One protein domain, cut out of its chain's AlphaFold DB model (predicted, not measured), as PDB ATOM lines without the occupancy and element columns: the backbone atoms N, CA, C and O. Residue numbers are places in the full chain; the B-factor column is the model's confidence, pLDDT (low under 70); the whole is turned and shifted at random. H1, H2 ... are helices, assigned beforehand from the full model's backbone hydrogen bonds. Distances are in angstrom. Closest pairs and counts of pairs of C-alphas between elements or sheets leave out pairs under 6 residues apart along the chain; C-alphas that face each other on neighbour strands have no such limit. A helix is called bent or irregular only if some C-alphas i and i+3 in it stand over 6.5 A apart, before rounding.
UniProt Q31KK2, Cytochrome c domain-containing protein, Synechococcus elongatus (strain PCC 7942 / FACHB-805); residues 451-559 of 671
ATOM      1  N   TRP A 451     -14.826 -63.610 -39.545       97.06
ATOM      2  CA  TRP A 451     -14.755 -62.777 -38.348       97.06
ATOM      3  C   TRP A 451     -14.725 -61.282 -38.697       97.06
ATOM      4  O   TRP A 451     -15.437 -60.506 -38.064       97.06
ATOM      5  N   ASP A 452     -13.996 -60.882 -39.748       96.50
ATOM      6  CA  ASP A 452     -13.989 -59.490 -40.218       96.50
ATOM      7  C   ASP A 452     -15.398 -59.041 -40.599       96.50
ATOM      8  O   ASP A 452     -15.804 -57.947 -40.231       96.50
ATOM      9  N   ARG A 453     -16.155 -59.881 -41.322       97.62
ATOM     10  CA  ARG A 453     -17.531 -59.562 -41.744       97.62
ATOM     11  C   ARG A 453     -18.469 -59.385 -40.553       97.62
ATOM     12  O   ARG A 453     -19.291 -58.477 -40.570       97.62
ATOM     13  N   GLU A 454     -18.325 -60.216 -39.526       97.94
ATOM     14  CA  GLU A 454     -19.131 -60.147 -38.300       97.94
ATOM     15  C   GLU A 454     -18.781 -58.925 -37.433       97.94
ATOM     16  O   GLU A 454     -19.645 -58.400 -36.737       97.94
ATOM     17  N   ASN A 455     -17.538 -58.431 -37.509       97.62
ATOM     18  CA  ASN A 455     -17.026 -57.356 -36.652       97.62
ATOM     19  C   ASN A 455     -16.725 -56.048 -37.401       97.62
ATOM     20  O   ASN A 455     -16.178 -55.113 -36.813       97.62
ATOM     21  N   TRP A 456     -17.085 -55.949 -38.684       97.81
ATOM     22  CA  TRP A 456     -16.585 -54.901 -39.582       97.81
ATOM     23  C   TRP A 456     -16.858 -53.481 -39.079       97.81
ATOM     24  O   TRP A 456     -15.958 -52.644 -39.053       97.81
ATOM     25  N   ASN A 457     -18.073 -53.222 -38.592       97.31
ATOM     26  CA  ASN A 457     -18.437 -51.911 -38.047       97.31
ATOM     27  C   ASN A 457     -17.605 -51.543 -36.810       97.31
ATOM     28  O   ASN A 457     -17.207 -50.390 -36.660       97.31
ATOM     29  N   SER A 458     -17.298 -52.520 -35.953       97.38
ATOM     30  CA  SER A 458     -16.458 -52.323 -34.767       97.38
ATOM     31  C   SER A 458     -14.995 -52.073 -35.152       97.38
ATOM     32  O   SER A 458     -14.368 -51.161 -34.617       97.38
ATOM     33  N   ILE A 459     -14.474 -52.794 -36.156       98.31
ATOM     34  CA  ILE A 459     -13.131 -52.571 -36.723       98.31
ATOM     35  C   ILE A 459     -13.013 -51.143 -37.271       98.31
ATOM     36  O   ILE A 459     -12.071 -50.426 -36.931       98.31
ATOM     37  N   LEU A 460     -13.980 -50.707 -38.087       98.00
ATOM     38  CA  LEU A 460     -14.000 -49.355 -38.648       98.00
ATOM     39  C   LEU A 460     -14.146 -48.284 -37.562       98.00
ATOM     40  O   LEU A 460     -13.465 -47.259 -37.624       98.00
ATOM     41  N   ARG A 461     -14.987 -48.521 -36.545       97.50
ATOM     42  CA  ARG A 461     -15.141 -47.609 -35.404       97.50
ATOM     43  C   ARG A 461     -13.844 -47.494 -34.604       97.50
ATOM     44  O   ARG A 461     -13.417 -46.377 -34.329       97.50
ATOM     45  N   GLY A 462     -13.180 -48.608 -34.298       98.00
ATOM     46  CA  GLY A 462     -11.897 -48.626 -33.592       98.00
ATOM     47  C   GLY A 462     -10.796 -47.907 -34.363       98.00
ATOM     48  O   GLY A 462     -10.097 -47.064 -33.800       98.00
ATOM     49  N   TYR A 463     -10.698 -48.160 -35.672       98.38
ATOM     50  CA  TYR A 463      -9.791 -47.434 -36.561       98.38
ATOM     51  C   TYR A 463     -10.069 -45.924 -36.548       98.38
ATOM     52  O   TYR A 463      -9.141 -45.129 -36.407       98.38
ATOM     53  N   LEU A 464     -11.340 -45.514 -36.651       97.62
ATOM     54  CA  LEU A 464     -11.735 -44.104 -36.642       97.62
ATOM     55  C   LEU A 464     -11.369 -43.416 -35.322       97.62
ATOM     56  O   LEU A 464     -10.735 -42.363 -35.358       97.62
ATOM     57  N   ILE A 465     -11.702 -44.018 -34.175       97.44
ATOM     58  CA  ILE A 465     -11.339 -43.479 -32.854       97.44
ATOM     59  C   ILE A 465      -9.822 -43.349 -32.738       97.44
ATOM     60  O   ILE A 465      -9.324 -42.328 -32.278       97.44
ATOM     61  N   ALA A 466      -9.064 -44.361 -33.156       97.56
ATOM     62  CA  ALA A 466      -7.610 -44.336 -33.070       97.56
ATOM     63  C   ALA A 466      -6.985 -43.266 -33.984       97.56
ATOM     64  O   ALA A 466      -6.019 -42.599 -33.604       97.56
ATOM     65  N   ASN A 467      -7.541 -43.084 -35.181       95.88
ATOM     66  CA  ASN A 467      -7.042 -42.132 -36.167       95.88
ATOM     67  C   ASN A 467      -7.440 -40.680 -35.852       95.88
ATOM     68  O   ASN A 467      -6.672 -39.769 -36.139       95.88
ATOM     69  N   LYS A 468      -8.621 -40.476 -35.255       95.19
ATOM     70  CA  LYS A 468      -9.258 -39.169 -35.027       95.19
ATOM     71  C   LYS A 468      -9.791 -39.017 -33.598       95.19
ATOM     72  O   LYS A 468     -10.924 -38.590 -33.384       95.19
ATOM     73  N   THR A 469      -8.992 -39.397 -32.597       96.69
ATOM     74  CA  THR A 469      -9.426 -39.503 -31.187       96.69
ATOM     75  C   THR A 469     -10.002 -38.204 -30.632       96.69
ATOM     76  O   THR A 469     -11.175 -38.190 -30.286       96.69
ATOM     77  N   TYR A 470      -9.225 -37.113 -30.611       94.12
ATOM     78  CA  TYR A 470      -9.703 -35.773 -30.243       94.12
ATOM     79  C   TYR A 470     -11.022 -35.362 -30.924       94.12
ATOM     80  O   TYR A 470     -11.910 -34.842 -30.260       94.12
ATOM     81  N   GLU A 471     -11.180 -35.624 -32.222       92.94
ATOM     82  CA  GLU A 471     -12.379 -35.216 -32.968       92.94
ATOM     83  C   GLU A 471     -13.588 -36.120 -32.678       92.94
ATOM     84  O   GLU A 471     -14.729 -35.670 -32.716       92.94
ATOM     85  N   THR A 472     -13.350 -37.401 -32.384       94.81
ATOM     86  CA  THR A 472     -14.406 -38.409 -32.183       94.81
ATOM     87  C   THR A 472     -14.851 -38.505 -30.724       94.81
ATOM     88  O   THR A 472     -16.000 -38.842 -30.452       94.81
ATOM     89  N   LEU A 473     -13.939 -38.229 -29.789       95.06
ATOM     90  CA  LEU A 473     -14.116 -38.347 -28.342       95.06
ATOM     91  C   LEU A 473     -13.650 -37.068 -27.607       95.06
ATOM     92  O   LEU A 473     -12.858 -37.165 -26.661       95.06
ATOM     93  N   PRO A 474     -14.107 -35.862 -28.005       93.81
ATOM     94  CA  PRO A 474     -13.608 -34.599 -27.451       93.81
ATOM     95  C   PRO A 474     -13.834 -34.470 -25.938       93.81
ATOM     96  O   PRO A 474     -13.029 -33.857 -25.244       93.81
ATOM     97  N   GLN A 475     -14.881 -35.098 -25.394       93.94
ATOM     98  CA  GLN A 475     -15.169 -35.116 -23.958       93.94
ATOM     99  C   GLN A 475     -14.106 -35.857 -23.132       93.94
ATOM    100  O   GLN A 475     -13.915 -35.545 -21.960       93.94
ATOM    101  N   TYR A 476     -13.400 -36.815 -23.738       94.88
ATOM    102  CA  TYR A 476     -12.308 -37.553 -23.097       94.88
ATOM    103  C   TYR A 476     -10.936 -36.954 -23.411       94.88
ATOM    104  O   TYR A 476      -9.946 -37.328 -22.790       94.88
ATOM    105  N   VAL A 477     -10.879 -36.011 -24.351       94.81
ATOM    106  CA  VAL A 477      -9.659 -35.361 -24.836       94.81
ATOM    107  C   VAL A 477      -9.880 -33.832 -24.859       94.81
ATOM    108  O   VAL A 477      -9.794 -33.197 -25.911       94.81
ATOM    109  N   PRO A 478     -10.223 -33.210 -23.710       91.88
ATOM    110  CA  PRO A 478     -10.701 -31.826 -23.675       91.88
ATOM    111  C   PRO A 478      -9.593 -30.789 -23.894       91.88
ATOM    112  O   PRO A 478      -9.885 -29.650 -24.256       91.88
ATOM    113  N   GLN A 479      -8.330 -31.159 -23.647       90.81
ATOM    114  CA  GLN A 479      -7.202 -30.228 -23.668       90.81
ATOM    115  C   GLN A 479      -6.180 -30.560 -24.758       90.81
ATOM    116  O   GLN A 479      -5.951 -29.736 -25.648       90.81
ATOM    117  N   ALA A 480      -5.558 -31.746 -24.712       90.44
ATOM    118  CA  ALA A 480      -4.575 -32.101 -25.730       90.44
ATOM    119  C   ALA A 480      -5.284 -32.499 -27.016       90.44
ATOM    120  O   ALA A 480      -5.975 -33.500 -27.056       90.44
ATOM    121  N   LYS A 481      -5.096 -31.749 -28.096       92.00
ATOM    122  CA  LYS A 481      -5.753 -32.013 -29.383       92.00
ATOM    123  C   LYS A 481      -5.039 -33.130 -30.151       92.00
ATOM    124  O   LYS A 481      -4.610 -32.944 -31.280       92.00
ATOM    125  N   LEU A 482      -4.830 -34.281 -29.518       95.75
ATOM    126  CA  LEU A 482      -4.037 -35.387 -30.054       95.75
ATOM    127  C   LEU A 482      -4.911 -36.589 -30.439       95.75
ATOM    128  O   LEU A 482      -6.039 -36.771 -29.975       95.75
ATOM    129  N   HIS A 483      -4.364 -37.443 -31.300       96.31
ATOM    130  CA  HIS A 483      -4.941 -38.731 -31.667       96.31
ATOM    131  C   HIS A 483      -4.015 -39.857 -31.213       96.31
ATOM    132  O   HIS A 483      -2.806 -39.645 -31.099       96.31
ATOM    133  N   CYS A 484      -4.533 -41.074 -31.035       97.56
ATOM    134  CA  CYS A 484      -3.669 -42.246 -30.854       97.56
ATOM    135  C   CYS A 484      -2.654 -42.338 -32.009       97.56
ATOM    136  O   CYS A 484      -1.461 -42.556 -31.782       97.56
ATOM    137  N   ALA A 485      -3.107 -42.060 -33.236       95.75
ATOM    138  CA  ALA A 485      -2.284 -42.014 -34.441       95.75
ATOM    139  C   ALA A 485      -1.195 -40.920 -34.458       95.75
ATOM    140  O   ALA A 485      -0.274 -41.025 -35.268       95.75
ATOM    141  N   SER A 486      -1.227 -39.923 -33.556       94.69
ATOM    142  CA  SER A 486      -0.128 -38.950 -33.402       94.69
ATOM    143  C   SER A 486       1.189 -39.623 -32.993       94.69
ATOM    144  O   SER A 486       2.262 -39.119 -33.318       94.69
ATOM    145  N   CYS A 487       1.110 -40.750 -32.277       95.00
ATOM    146  CA  CYS A 487       2.264 -41.473 -31.733       95.00
ATOM    147  C   CYS A 487       2.339 -42.911 -32.264       95.00
ATOM    148  O   CYS A 487       3.423 -43.433 -32.512       95.00
ATOM    149  N   HIS A 488       1.180 -43.537 -32.470       96.75
ATOM    150  CA  HIS A 488       1.039 -44.873 -33.036       96.75
ATOM    151  C   HIS A 488       0.859 -44.770 -34.553       96.75
ATOM    152  O   HIS A 488      -0.267 -44.827 -35.057       96.75
ATOM    153  N   LEU A 489       1.961 -44.560 -35.287       94.31
ATOM    154  CA  LEU A 489       1.901 -44.295 -36.729       94.31
ATOM    155  C   LEU A 489       1.205 -45.426 -37.496       94.31
ATOM    156  O   LEU A 489       1.183 -46.581 -37.070       94.31
ATOM    157  N   ASN A 490       0.598 -45.064 -38.630       94.00
ATOM    158  CA  ASN A 490      -0.308 -45.940 -39.378       94.00
ATOM    159  C   ASN A 490      -1.442 -46.496 -38.496       94.00
ATOM    160  O   ASN A 490      -1.932 -47.590 -38.735       94.00
ATOM    161  N   VAL A 491      -1.867 -45.738 -37.478       96.88
ATOM    162  CA  VAL A 491      -2.950 -46.118 -36.561       96.88
ATOM    163  C   VAL A 491      -2.632 -47.445 -35.850       96.88
ATOM    164  O   VAL A 491      -3.426 -48.380 -35.845       96.88
ATOM    165  N   GLY A 492      -1.416 -47.558 -35.308       96.88
ATOM    166  CA  GLY A 492      -0.934 -48.759 -34.611       96.88
ATOM    167  C   GLY A 492      -0.427 -49.885 -35.520       96.88
ATOM    168  O   GLY A 492       0.001 -50.919 -35.007       96.88
ATOM    169  N   ALA A 493      -0.426 -49.690 -36.842       96.44
ATOM    170  CA  ALA A 493      -0.021 -50.691 -37.832       96.44
ATOM    171  C   ALA A 493       1.459 -50.628 -38.259       96.44
ATOM    172  O   ALA A 493       1.853 -51.321 -39.199       96.44
ATOM    173  N   ASN A 494       2.274 -49.778 -37.627       94.25
ATOM    174  CA  ASN A 494       3.694 -49.642 -37.943       94.25
ATOM    175  C   ASN A 494       4.573 -50.243 -36.821       94.25
ATOM    176  O   ASN A 494       4.573 -49.707 -35.707       94.25
ATOM    177  N   PRO A 495       5.359 -51.306 -37.095       93.31
ATOM    178  CA  PRO A 495       6.166 -52.003 -36.090       93.31
ATOM    179  C   PRO A 495       7.292 -51.148 -35.497       93.31
ATOM    180  O   PRO A 495       7.782 -51.469 -34.418       93.31
ATOM    181  N   THR A 496       7.696 -50.052 -36.149       93.25
ATOM    182  CA  THR A 496       8.712 -49.129 -35.618       93.25
ATOM    183  C   THR A 496       8.118 -47.968 -34.824       93.25
ATOM    184  O   THR A 496       8.871 -47.135 -34.319       93.25
ATOM    185  N   ALA A 497       6.788 -47.888 -34.712       94.88
ATOM    186  CA  ALA A 497       6.062 -46.766 -34.123       94.88
ATOM    187  C   ALA A 497       5.054 -47.217 -33.054       94.88
ATOM    188  O   ALA A 497       3.876 -46.868 -33.109       94.88
ATOM    189  N   SER A 498       5.514 -48.000 -32.074       95.25
ATOM    190  CA  SER A 498       4.695 -48.519 -30.973       95.25
ATOM    191  C   SER A 498       3.453 -49.249 -31.492       95.25
ATOM    192  O   SER A 498       2.321 -48.898 -31.163       95.25
ATOM    193  N   SER A 499       3.649 -50.239 -32.371       96.19
ATOM    194  CA  SER A 499       2.533 -50.985 -32.966       96.19
ATOM    195  C   SER A 499       1.644 -51.636 -31.912       96.19
ATOM    196  O   SER A 499       2.111 -52.012 -30.836       96.19
ATOM    197  N   TRP A 500       0.390 -51.886 -32.271       96.94
ATOM    198  CA  TRP A 500      -0.551 -52.615 -31.420       96.94
ATOM    199  C   TRP A 500      -0.520 -54.131 -31.627       96.94
ATOM    200  O   TRP A 500      -1.355 -54.846 -31.080       96.94
ATOM    201  N   PHE A 501       0.472 -54.625 -32.368       96.12
ATOM    202  CA  PHE A 501       0.652 -56.049 -32.604       96.12
ATOM    203  C   PHE A 501       0.977 -56.801 -31.304       96.12
ATOM    204  O   PHE A 501       1.842 -56.399 -30.523       96.12
ATOM    205  N   GLY A 502       0.286 -57.913 -31.078       94.69
ATOM    206  CA  GLY A 502       0.423 -58.806 -29.935       94.69
ATOM    207  C   GLY A 502      -0.142 -58.262 -28.622       94.69
ATOM    208  O   GLY A 502       0.076 -58.886 -27.579       94.69
ATOM    209  N   MET A 503      -0.845 -57.121 -28.623       94.12
ATOM    210  CA  MET A 503      -1.341 -56.508 -27.382       94.12
ATOM    211  C   MET A 503      -2.399 -57.368 -26.687       94.12
ATOM    212  O   MET A 503      -2.397 -57.436 -25.460       94.12
ATOM    213  N   ILE A 504      -3.230 -58.087 -27.449       95.62
ATOM    214  CA  ILE A 504      -4.272 -58.972 -26.906       95.62
ATOM    215  C   ILE A 504      -3.651 -60.048 -26.014       95.62
ATOM    216  O   ILE A 504      -4.025 -60.202 -24.855       95.62
ATOM    217  N   LYS A 505      -2.620 -60.730 -26.529       95.62
ATOM    218  CA  LYS A 505      -1.882 -61.755 -25.785       95.62
ATOM    219  C   LYS A 505      -1.077 -61.161 -24.630       95.62
ATOM    220  O   LYS A 505      -1.045 -61.743 -23.550       95.62
ATOM    221  N   LYS A 506      -0.414 -60.019 -24.846       94.94
ATOM    222  CA  LYS A 506       0.425 -59.360 -23.831       94.94
ATOM    223  C   LYS A 506      -0.362 -58.991 -22.573       94.94
ATOM    224  O   LYS A 506       0.177 -59.104 -21.477       94.94
ATOM    225  N   TYR A 507      -1.602 -58.542 -22.747       95.81
ATOM    226  CA  TYR A 507      -2.468 -58.081 -21.665       95.81
ATOM    227  C   TYR A 507      -3.563 -59.083 -21.284       95.81
ATOM    228  O   TYR A 507      -4.454 -58.704 -20.541       95.81
ATOM    229  N   GLN A 508      -3.495 -60.335 -21.760       96.19
ATOM    230  CA  GLN A 508      -4.433 -61.407 -21.385       96.19
ATOM    231  C   GLN A 508      -5.910 -60.986 -21.531       96.19
ATOM    232  O   GLN A 508      -6.705 -61.130 -20.607       96.19
ATOM    233  N   TYR A 509      -6.264 -60.388 -22.673       92.81
ATOM    234  CA  TYR A 509      -7.653 -60.038 -22.978       92.81
ATOM    235  C   TYR A 509      -8.366 -61.222 -23.659       92.81
ATOM    236  O   TYR A 509      -7.816 -61.752 -24.632       92.81
ATOM    237  N   PRO A 510      -9.624 -61.554 -23.290       92.00
ATOM    238  CA  PRO A 510     -10.523 -60.830 -22.379       92.00
ATOM    239  C   PRO A 510     -10.491 -61.310 -20.916       92.00
ATOM    240  O   PRO A 510     -11.411 -60.989 -20.162       92.00
ATOM    241  N   GLU A 511      -9.498 -62.107 -20.516       93.56
ATOM    242  CA  GLU A 511      -9.408 -62.680 -19.168       93.56
ATOM    243  C   GLU A 511      -9.184 -61.618 -18.076       93.56
ATOM    244  O   GLU A 511      -9.704 -61.769 -16.969       93.56
ATOM    245  N   THR A 512      -8.457 -60.537 -18.382       92.19
ATOM    246  CA  THR A 512      -8.244 -59.386 -17.487       92.19
ATOM    247  C   THR A 512      -8.697 -58.064 -18.119       92.19
ATOM    248  O   THR A 512      -8.988 -57.972 -19.314       92.19
ATOM    249  N   ASP A 513      -8.769 -57.013 -17.298       90.25
ATOM    250  CA  ASP A 513      -9.047 -55.633 -17.712       90.25
ATOM    251  C   ASP A 513      -7.763 -54.800 -17.926       90.25
ATOM    252  O   ASP A 513      -7.818 -53.572 -18.054       90.25
ATOM    253  N   ASP A 514      -6.589 -55.443 -17.972       94.56
ATOM    254  CA  ASP A 514      -5.297 -54.750 -18.042       94.56
ATOM    255  C   ASP A 514      -5.109 -53.990 -19.359       94.56
ATOM    256  O   ASP A 514      -4.491 -52.922 -19.376       94.56
ATOM    257  N   LEU A 515      -5.668 -54.495 -20.466       94.62
ATOM    258  CA  LEU A 515      -5.634 -53.796 -21.752       94.62
ATOM    259  C   LEU A 515      -6.463 -52.505 -21.699       94.62
ATOM    260  O   LEU A 515      -6.015 -51.458 -22.164       94.62
ATOM    261  N   GLN A 516      -7.643 -52.553 -21.084       93.88
ATOM    262  CA  GLN A 516      -8.523 -51.404 -20.886       93.88
ATOM    263  C   GLN A 516      -7.854 -50.371 -19.972       93.88
ATOM    264  O   GLN A 516      -7.783 -49.191 -20.318       93.88
ATOM    265  N   LYS A 517      -7.274 -50.811 -18.847       95.00
ATOM    266  CA  LYS A 517      -6.466 -49.959 -17.958       95.00
ATOM    267  C   LYS A 517      -5.286 -49.331 -18.697       95.00
ATOM    268  O   LYS A 517      -4.995 -48.148 -18.512       95.00
ATOM    269  N   ARG A 518      -4.624 -50.086 -19.582       96.12
ATOM    270  CA  ARG A 518      -3.536 -49.565 -20.416       96.12
ATOM    271  C   ARG A 518      -4.021 -48.482 -21.379       96.12
ATOM    272  O   ARG A 518      -3.349 -47.457 -21.495       96.12
ATOM    273  N   ILE A 519      -5.160 -48.689 -22.041       96.19
ATOM    274  CA  ILE A 519      -5.795 -47.684 -22.907       96.19
ATOM    275  C   ILE A 519      -6.118 -46.423 -22.092       96.19
ATOM    276  O   ILE A 519      -5.759 -45.325 -22.512       96.19
ATOM    277  N   ASN A 520      -6.690 -46.563 -20.895       95.88
ATOM    278  CA  ASN A 520      -7.009 -45.426 -20.028       95.88
ATOM    279  C   ASN A 520      -5.774 -44.634 -19.588       95.88
ATOM    280  O   ASN A 520      -5.792 -43.408 -19.656       95.88
ATOM    281  N   SER A 521      -4.661 -45.302 -19.274       96.38
ATOM    282  CA  SER A 521      -3.392 -44.608 -19.016       96.38
ATOM    283  C   SER A 521      -2.935 -43.769 -20.223       96.38
ATOM    284  O   SER A 521      -2.376 -42.684 -20.057       96.38
ATOM    285  N   CYS A 522      -3.192 -44.219 -21.457       97.12
ATOM    286  CA  CYS A 522      -2.920 -43.415 -22.649       97.12
ATOM    287  C   CYS A 522      -3.841 -42.188 -22.752       97.12
ATOM    288  O   CYS A 522      -3.338 -41.114 -23.092       97.12
ATOM    289  N   PHE A 523      -5.131 -42.309 -22.421       97.38
ATOM    290  CA  PHE A 523      -6.048 -41.163 -22.347       97.38
ATOM    291  C   PHE A 523      -5.588 -40.132 -21.309       97.38
ATOM    292  O   PHE A 523      -5.446 -38.953 -21.619       97.38
ATOM    293  N   GLU A 524      -5.267 -40.578 -20.098       97.19
ATOM    294  CA  GLU A 524      -4.874 -39.698 -18.996       97.19
ATOM    295  C   GLU A 524      -3.512 -39.034 -19.233       97.19
ATOM    296  O   GLU A 524      -3.317 -37.867 -18.897       97.19
ATOM    297  N   HIS A 525      -2.547 -39.759 -19.808       97.44
ATOM    298  CA  HIS A 525      -1.171 -39.271 -19.936       97.44
ATOM    299  C   HIS A 525      -0.885 -38.677 -21.323       97.44
ATOM    300  O   HIS A 525      -0.459 -37.529 -21.457       97.44
ATOM    301  N   SER A 526      -1.106 -39.460 -22.385       97.44
ATOM    302  CA  SER A 526      -0.719 -39.075 -23.752       97.44
ATOM    303  C   SER A 526      -1.728 -38.129 -24.393       97.44
ATOM    304  O   SER A 526      -1.331 -37.223 -25.113       97.44
ATOM    305  N   LEU A 527      -3.017 -38.310 -24.108       97.25
ATOM    306  CA  LEU A 527      -4.083 -37.424 -24.586       97.25
ATOM    307  C   LEU A 527      -4.469 -36.357 -23.555       97.25
ATOM    308  O   LEU A 527      -5.433 -35.632 -23.779       97.25
ATOM    309  N   ASN A 528      -3.719 -36.264 -22.446       96.69
ATOM    310  CA  ASN A 528      -3.941 -35.329 -21.343       96.69
ATOM    311  C   ASN A 528      -5.440 -35.135 -21.042       96.69
ATOM    312  O   ASN A 528      -5.968 -34.024 -21.101       96.69
ATOM    313  N   GLY A 529      -6.130 -36.253 -20.840       95.25
ATOM    314  CA  GLY A 529      -7.580 -36.319 -20.870       95.25
ATOM    315  C   GLY A 529      -8.167 -37.119 -19.717       95.25
ATOM    316  O   GLY A 529      -7.562 -37.232 -18.652       95.25
ATOM    317  N   LEU A 530      -9.367 -37.645 -19.944       94.69
ATOM    318  CA  LEU A 530     -10.131 -38.427 -18.976       94.69
ATOM    319  C   LEU A 530     -10.187 -39.898 -19.414       94.69
ATOM    320  O   LEU A 530     -10.285 -40.164 -20.615       94.69
ATOM    321  N   PRO A 531     -10.154 -40.856 -18.473       94.06
ATOM    322  CA  PRO A 531     -10.261 -42.272 -18.801       94.06
ATOM    323  C   PRO A 531     -11.634 -42.607 -19.401       94.06
ATOM    324  O   PRO A 531     -12.650 -41.996 -19.058       94.06
ATOM    325  N   LEU A 532     -11.677 -43.627 -20.260       91.75
ATOM    326  CA  LEU A 532     -12.934 -44.229 -20.696       91.75
ATOM    327  C   LEU A 532     -13.536 -45.068 -19.553       91.75
ATOM    328  O   LEU A 532     -12.787 -45.675 -18.776       91.75
ATOM    329  N   PRO A 533     -14.874 -45.167 -19.448       87.38
ATOM    330  CA  PRO A 533     -15.516 -46.086 -18.513       87.38
ATOM    331  C   PRO A 533     -15.009 -47.524 -18.704       87.38
ATOM    332  O   PRO A 533     -15.046 -48.051 -19.814       87.38
ATOM    333  N   LEU A 534     -14.566 -48.165 -17.616       76.69
ATOM    334  CA  LEU A 534     -14.045 -49.544 -17.612       76.69
ATOM    335  C   LEU A 534     -15.142 -50.620 -17.705       76.69
ATOM    336  O   LEU A 534     -14.863 -51.809 -17.560       76.69
ATOM    337  N   GLU A 535     -16.396 -50.226 -17.916       73.75
ATOM    338  CA  GLU A 535     -17.501 -51.167 -18.049       73.75
ATOM    339  C   GLU A 535     -17.241 -52.145 -19.201       73.75
ATOM    340  O   GLU A 535     -16.836 -51.750 -20.296       73.75
ATOM    341  N   LYS A 536     -17.523 -53.433 -18.960       60.16
ATOM    342  CA  LYS A 536     -17.257 -54.555 -19.880       60.16
ATOM    343  C   LYS A 536     -17.851 -54.370 -21.290       60.16
ATOM    344  O   LYS A 536     -17.427 -55.053 -22.216       60.16
ATOM    345  N   TYR A 537     -18.799 -53.446 -21.456       64.25
ATOM    346  CA  TYR A 537     -19.479 -53.152 -22.717       64.25
ATOM    347  C   TYR A 537     -19.366 -51.686 -23.154       64.25
ATOM    348  O   TYR A 537     -20.204 -51.231 -23.931       64.25
ATOM    349  N   ASN A 538     -18.357 -50.932 -22.698       84.19
ATOM    350  CA  ASN A 538     -18.126 -49.601 -23.256       84.19
ATOM    351  C   ASN A 538     -17.835 -49.724 -24.771       84.19
ATOM    352  O   ASN A 538     -16.824 -50.328 -25.147       84.19
ATOM    353  N   PRO A 539     -18.694 -49.173 -25.650       88.69
ATOM    354  CA  PRO A 539     -18.609 -49.432 -27.087       88.69
ATOM    355  C   PRO A 539     -17.323 -48.873 -27.707       88.69
ATOM    356  O   PRO A 539     -16.791 -49.462 -28.645       88.69
ATOM    357  N   GLU A 540     -16.785 -47.780 -27.164       91.62
ATOM    358  CA  GLU A 540     -15.579 -47.131 -27.684       91.62
ATOM    359  C   GLU A 540     -14.317 -47.925 -27.331       91.62
ATOM    360  O   GLU A 540     -13.486 -48.207 -28.199       91.62
ATOM    361  N   ALA A 541     -14.195 -48.352 -26.068       91.44
ATOM    362  CA  ALA A 541     -13.101 -49.215 -25.633       91.44
ATOM    363  C   ALA A 541     -13.134 -50.564 -26.371       91.44
ATOM    364  O   ALA A 541     -12.102 -51.034 -26.856       91.44
ATOM    365  N   GLN A 542     -14.322 -51.158 -26.529       93.25
ATOM    366  CA  GLN A 542     -14.480 -52.422 -27.241       93.25
ATOM    367  C   GLN A 542     -14.133 -52.299 -28.731       93.25
ATOM    368  O   GLN A 542     -13.511 -53.205 -29.288       93.25
ATOM    369  N   ALA A 543     -14.477 -51.183 -29.377       96.19
ATOM    370  CA  ALA A 543     -14.122 -50.938 -30.772       96.19
ATOM    371  C   ALA A 543     -12.602 -50.840 -30.967       96.19
ATOM    372  O   ALA A 543     -12.054 -51.472 -31.872       96.19
ATOM    373  N   LEU A 544     -11.897 -50.119 -30.085       96.81
ATOM    374  CA  LEU A 544     -10.430 -50.057 -30.099       96.81
ATOM    375  C   LEU A 544      -9.799 -51.449 -29.962       96.81
ATOM    376  O   LEU A 544      -8.913 -51.797 -30.742       96.81
ATOM    377  N   ILE A 545     -10.282 -52.265 -29.022       96.38
ATOM    378  CA  ILE A 545      -9.775 -53.629 -28.809       96.38
ATOM    379  C   ILE A 545     -10.081 -54.529 -30.012       96.38
ATOM    380  O   ILE A 545      -9.208 -55.272 -30.458       96.38
ATOM    381  N   THR A 546     -11.278 -54.423 -30.592       97.31
ATOM    382  CA  THR A 546     -11.655 -55.176 -31.802       97.31
ATOM    383  C   THR A 546     -10.738 -54.824 -32.976       97.31
ATOM    384  O   THR A 546     -10.292 -55.697 -33.717       97.31
ATOM    385  N   TYR A 547     -10.384 -53.547 -33.128       98.38
ATOM    386  CA  TYR A 547      -9.409 -53.126 -34.131       98.38
ATOM    387  C   TYR A 547      -7.992 -53.669 -33.847       98.38
ATOM    388  O   TYR A 547      -7.314 -54.099 -34.779       98.38
ATOM    389  N   MET A 548      -7.552 -53.746 -32.584       98.12
ATOM    390  CA  MET A 548      -6.281 -54.401 -32.226       98.12
ATOM    391  C   MET A 548      -6.285 -55.905 -32.559       98.12
ATOM    392  O   MET A 548      -5.304 -56.410 -33.098       98.12
ATOM    393  N   GLN A 549      -7.398 -56.610 -32.317       97.62
ATOM    394  CA  GLN A 549      -7.567 -58.012 -32.730       97.62
ATOM    395  C   GLN A 549      -7.468 -58.172 -34.253       97.62
ATOM    396  O   GLN A 549      -6.831 -59.107 -34.739       97.62
ATOM    397  N   TRP A 550      -8.060 -57.245 -35.013       98.12
ATOM    398  CA  TRP A 550      -7.931 -57.227 -36.470       98.12
ATOM    399  C   TRP A 550      -6.475 -57.018 -36.907       98.12
ATOM    400  O   TRP A 550      -5.989 -57.761 -37.760       98.12
ATOM    401  N   LEU A 551      -5.744 -56.080 -36.292       97.69
ATOM    402  CA  LEU A 551      -4.319 -55.869 -36.577       97.69
ATOM    403  C   LEU A 551      -3.480 -57.128 -36.322       97.69
ATOM    404  O   LEU A 551      -2.615 -57.437 -37.139       97.69
ATOM    405  N   ASP A 552      -3.758 -57.884 -35.258       96.19
ATOM    406  CA  ASP A 552      -3.076 -59.155 -34.977       96.19
ATOM    407  C   ASP A 552      -3.324 -60.198 -36.075       96.19
ATOM    408  O   ASP A 552      -2.387 -60.863 -36.531       96.19
ATOM    409  N   GLN A 553      -4.563 -60.305 -36.566       95.56
ATOM    410  CA  GLN A 553      -4.889 -61.192 -37.686       95.56
ATOM    411  C   GLN A 553      -4.163 -60.773 -38.968       95.56
ATOM    412  O   GLN A 553      -3.586 -61.616 -39.656       95.56
ATOM    413  N   GLN A 554      -4.155 -59.475 -39.282       95.62
ATOM    414  CA  GLN A 554      -3.479 -58.950 -40.468       95.62
ATOM    415  C   GLN A 554      -1.951 -59.109 -40.380       95.62
ATOM    416  O   GLN A 554      -1.309 -59.448 -41.379       95.62
ATOM    417  N   ALA A 555      -1.367 -58.922 -39.192       95.00
ATOM    418  CA  ALA A 555       0.058 -59.118 -38.946       95.00
ATOM    419  C   ALA A 555       0.456 -60.584 -39.153       95.00
ATOM    420  O   ALA A 555       1.454 -60.858 -39.822       95.00
ATOM    421  N   ALA A 556      -0.355 -61.526 -38.658       93.94
ATOM    422  CA  ALA A 556      -0.147 -62.955 -38.874       93.94
ATOM    423  C   ALA A 556      -0.256 -63.338 -40.361       93.94
ATOM    424  O   ALA A 556       0.621 -64.032 -40.881       93.94
ATOM    425  N   GLN A 557      -1.281 -62.847 -41.067       92.19
ATOM    426  CA  GLN A 557      -1.470 -63.087 -42.506       92.19
ATOM    427  C   GLN A 557      -0.297 -62.552 -43.337       92.19
ATOM    428  O   GLN A 557       0.179 -63.223 -44.253       92.19
ATOM    429  N   SER A 558       0.203 -61.370 -42.980       91.31
ATOM    430  CA  SER A 558       1.319 -60.705 -43.661       91.31
ATOM    431  C   SER A 558       2.695 -61.177 -43.175       91.31
ATOM    432  O   SER A 558       3.712 -60.679 -43.653       91.31
ATOM    433  N   LYS A 559       2.745 -62.135 -42.233       93.31
ATOM    434  CA  LYS A 559       3.974 -62.654 -41.608       93.31
ATOM    435  C   LYS A 559       4.873 -61.539 -41.055       93.31
ATOM    436  O   LYS A 559       6.096 -61.585 -41.194       93.31
TER     437      LYS A 559
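This is residues 451 to 559 of the 671 residues of the protein "Cytochrome c domain-containing protein" of Synechococcus elongatus (strain PCC 7942 / FACHB-805) (UniProt Q31KK2). The longest helix, H5, runs through the middle of a helical domain, with H1 crossing it on one side and H3 and H4 over on the other. Short H2 follows H1, and part of the long loop of residues 473 to 502 fills the space between the H1 and H4 sides. The printed part has 109 residues with five named helices, H1 to H5 in chain order, and no named strand; the class is all helix. It is compact, with a radius of gyration of the C-alphas of 13.0 A, and spans 38 by 29 by 25 A.

Find C-alpha 539 at (-18.609, -49.432, -27.087); from there H5 runs 26.8 A to residue 557. H1, residues 451 to 467, begins at C-alpha (-14.755, -62.777, -38.348) and is 22.1 A long. It is irregular, with C-alphas 454 and 457 8.3 A apart, and has a kink of 53 degrees near residue 458. H4, residues 514 to 526, is 17.3 A long. H2 is residues 469 to 472 and H3 residues 503 to 506.

Start at Leu 544 of H5: its C-alpha is 4.0 A from that of Gly 462, the closest pair where H1 and H5 touch. They run opposite ways at a steep tilt of 69 degrees, only just short of about perpendicular. H3 touches H5 at residues 545 to 549 alone, closest at the C-alphas of Ile 504 and Gln 549, 6.8 A. H4 and H5 are close but not clearly touching, about perpendicular at 73 degrees; look at the C-alphas of Gln 516 and Ala 541, their closest, 6.9 A. H2 is close to but not clearly touching H1, closest at the C-alphas of Thr 472 and Ile 465, 6.0 A. H1 and H4 are apart. Every O i to N i+4 pair is within hydrogen-bond range in H4 and H5, and 11 of 13 in H1; H2 and H3 are too short for one.

The C-alphas of Gln 479 and Lys 559 are the two farthest apart, 38.7 A. The printed part has no cut. The links H2 to H3 and H4 to H5 are long, with 30 and 12 residues. Look at residues 536 to 537 for the low confidence, with pLDDT under 70.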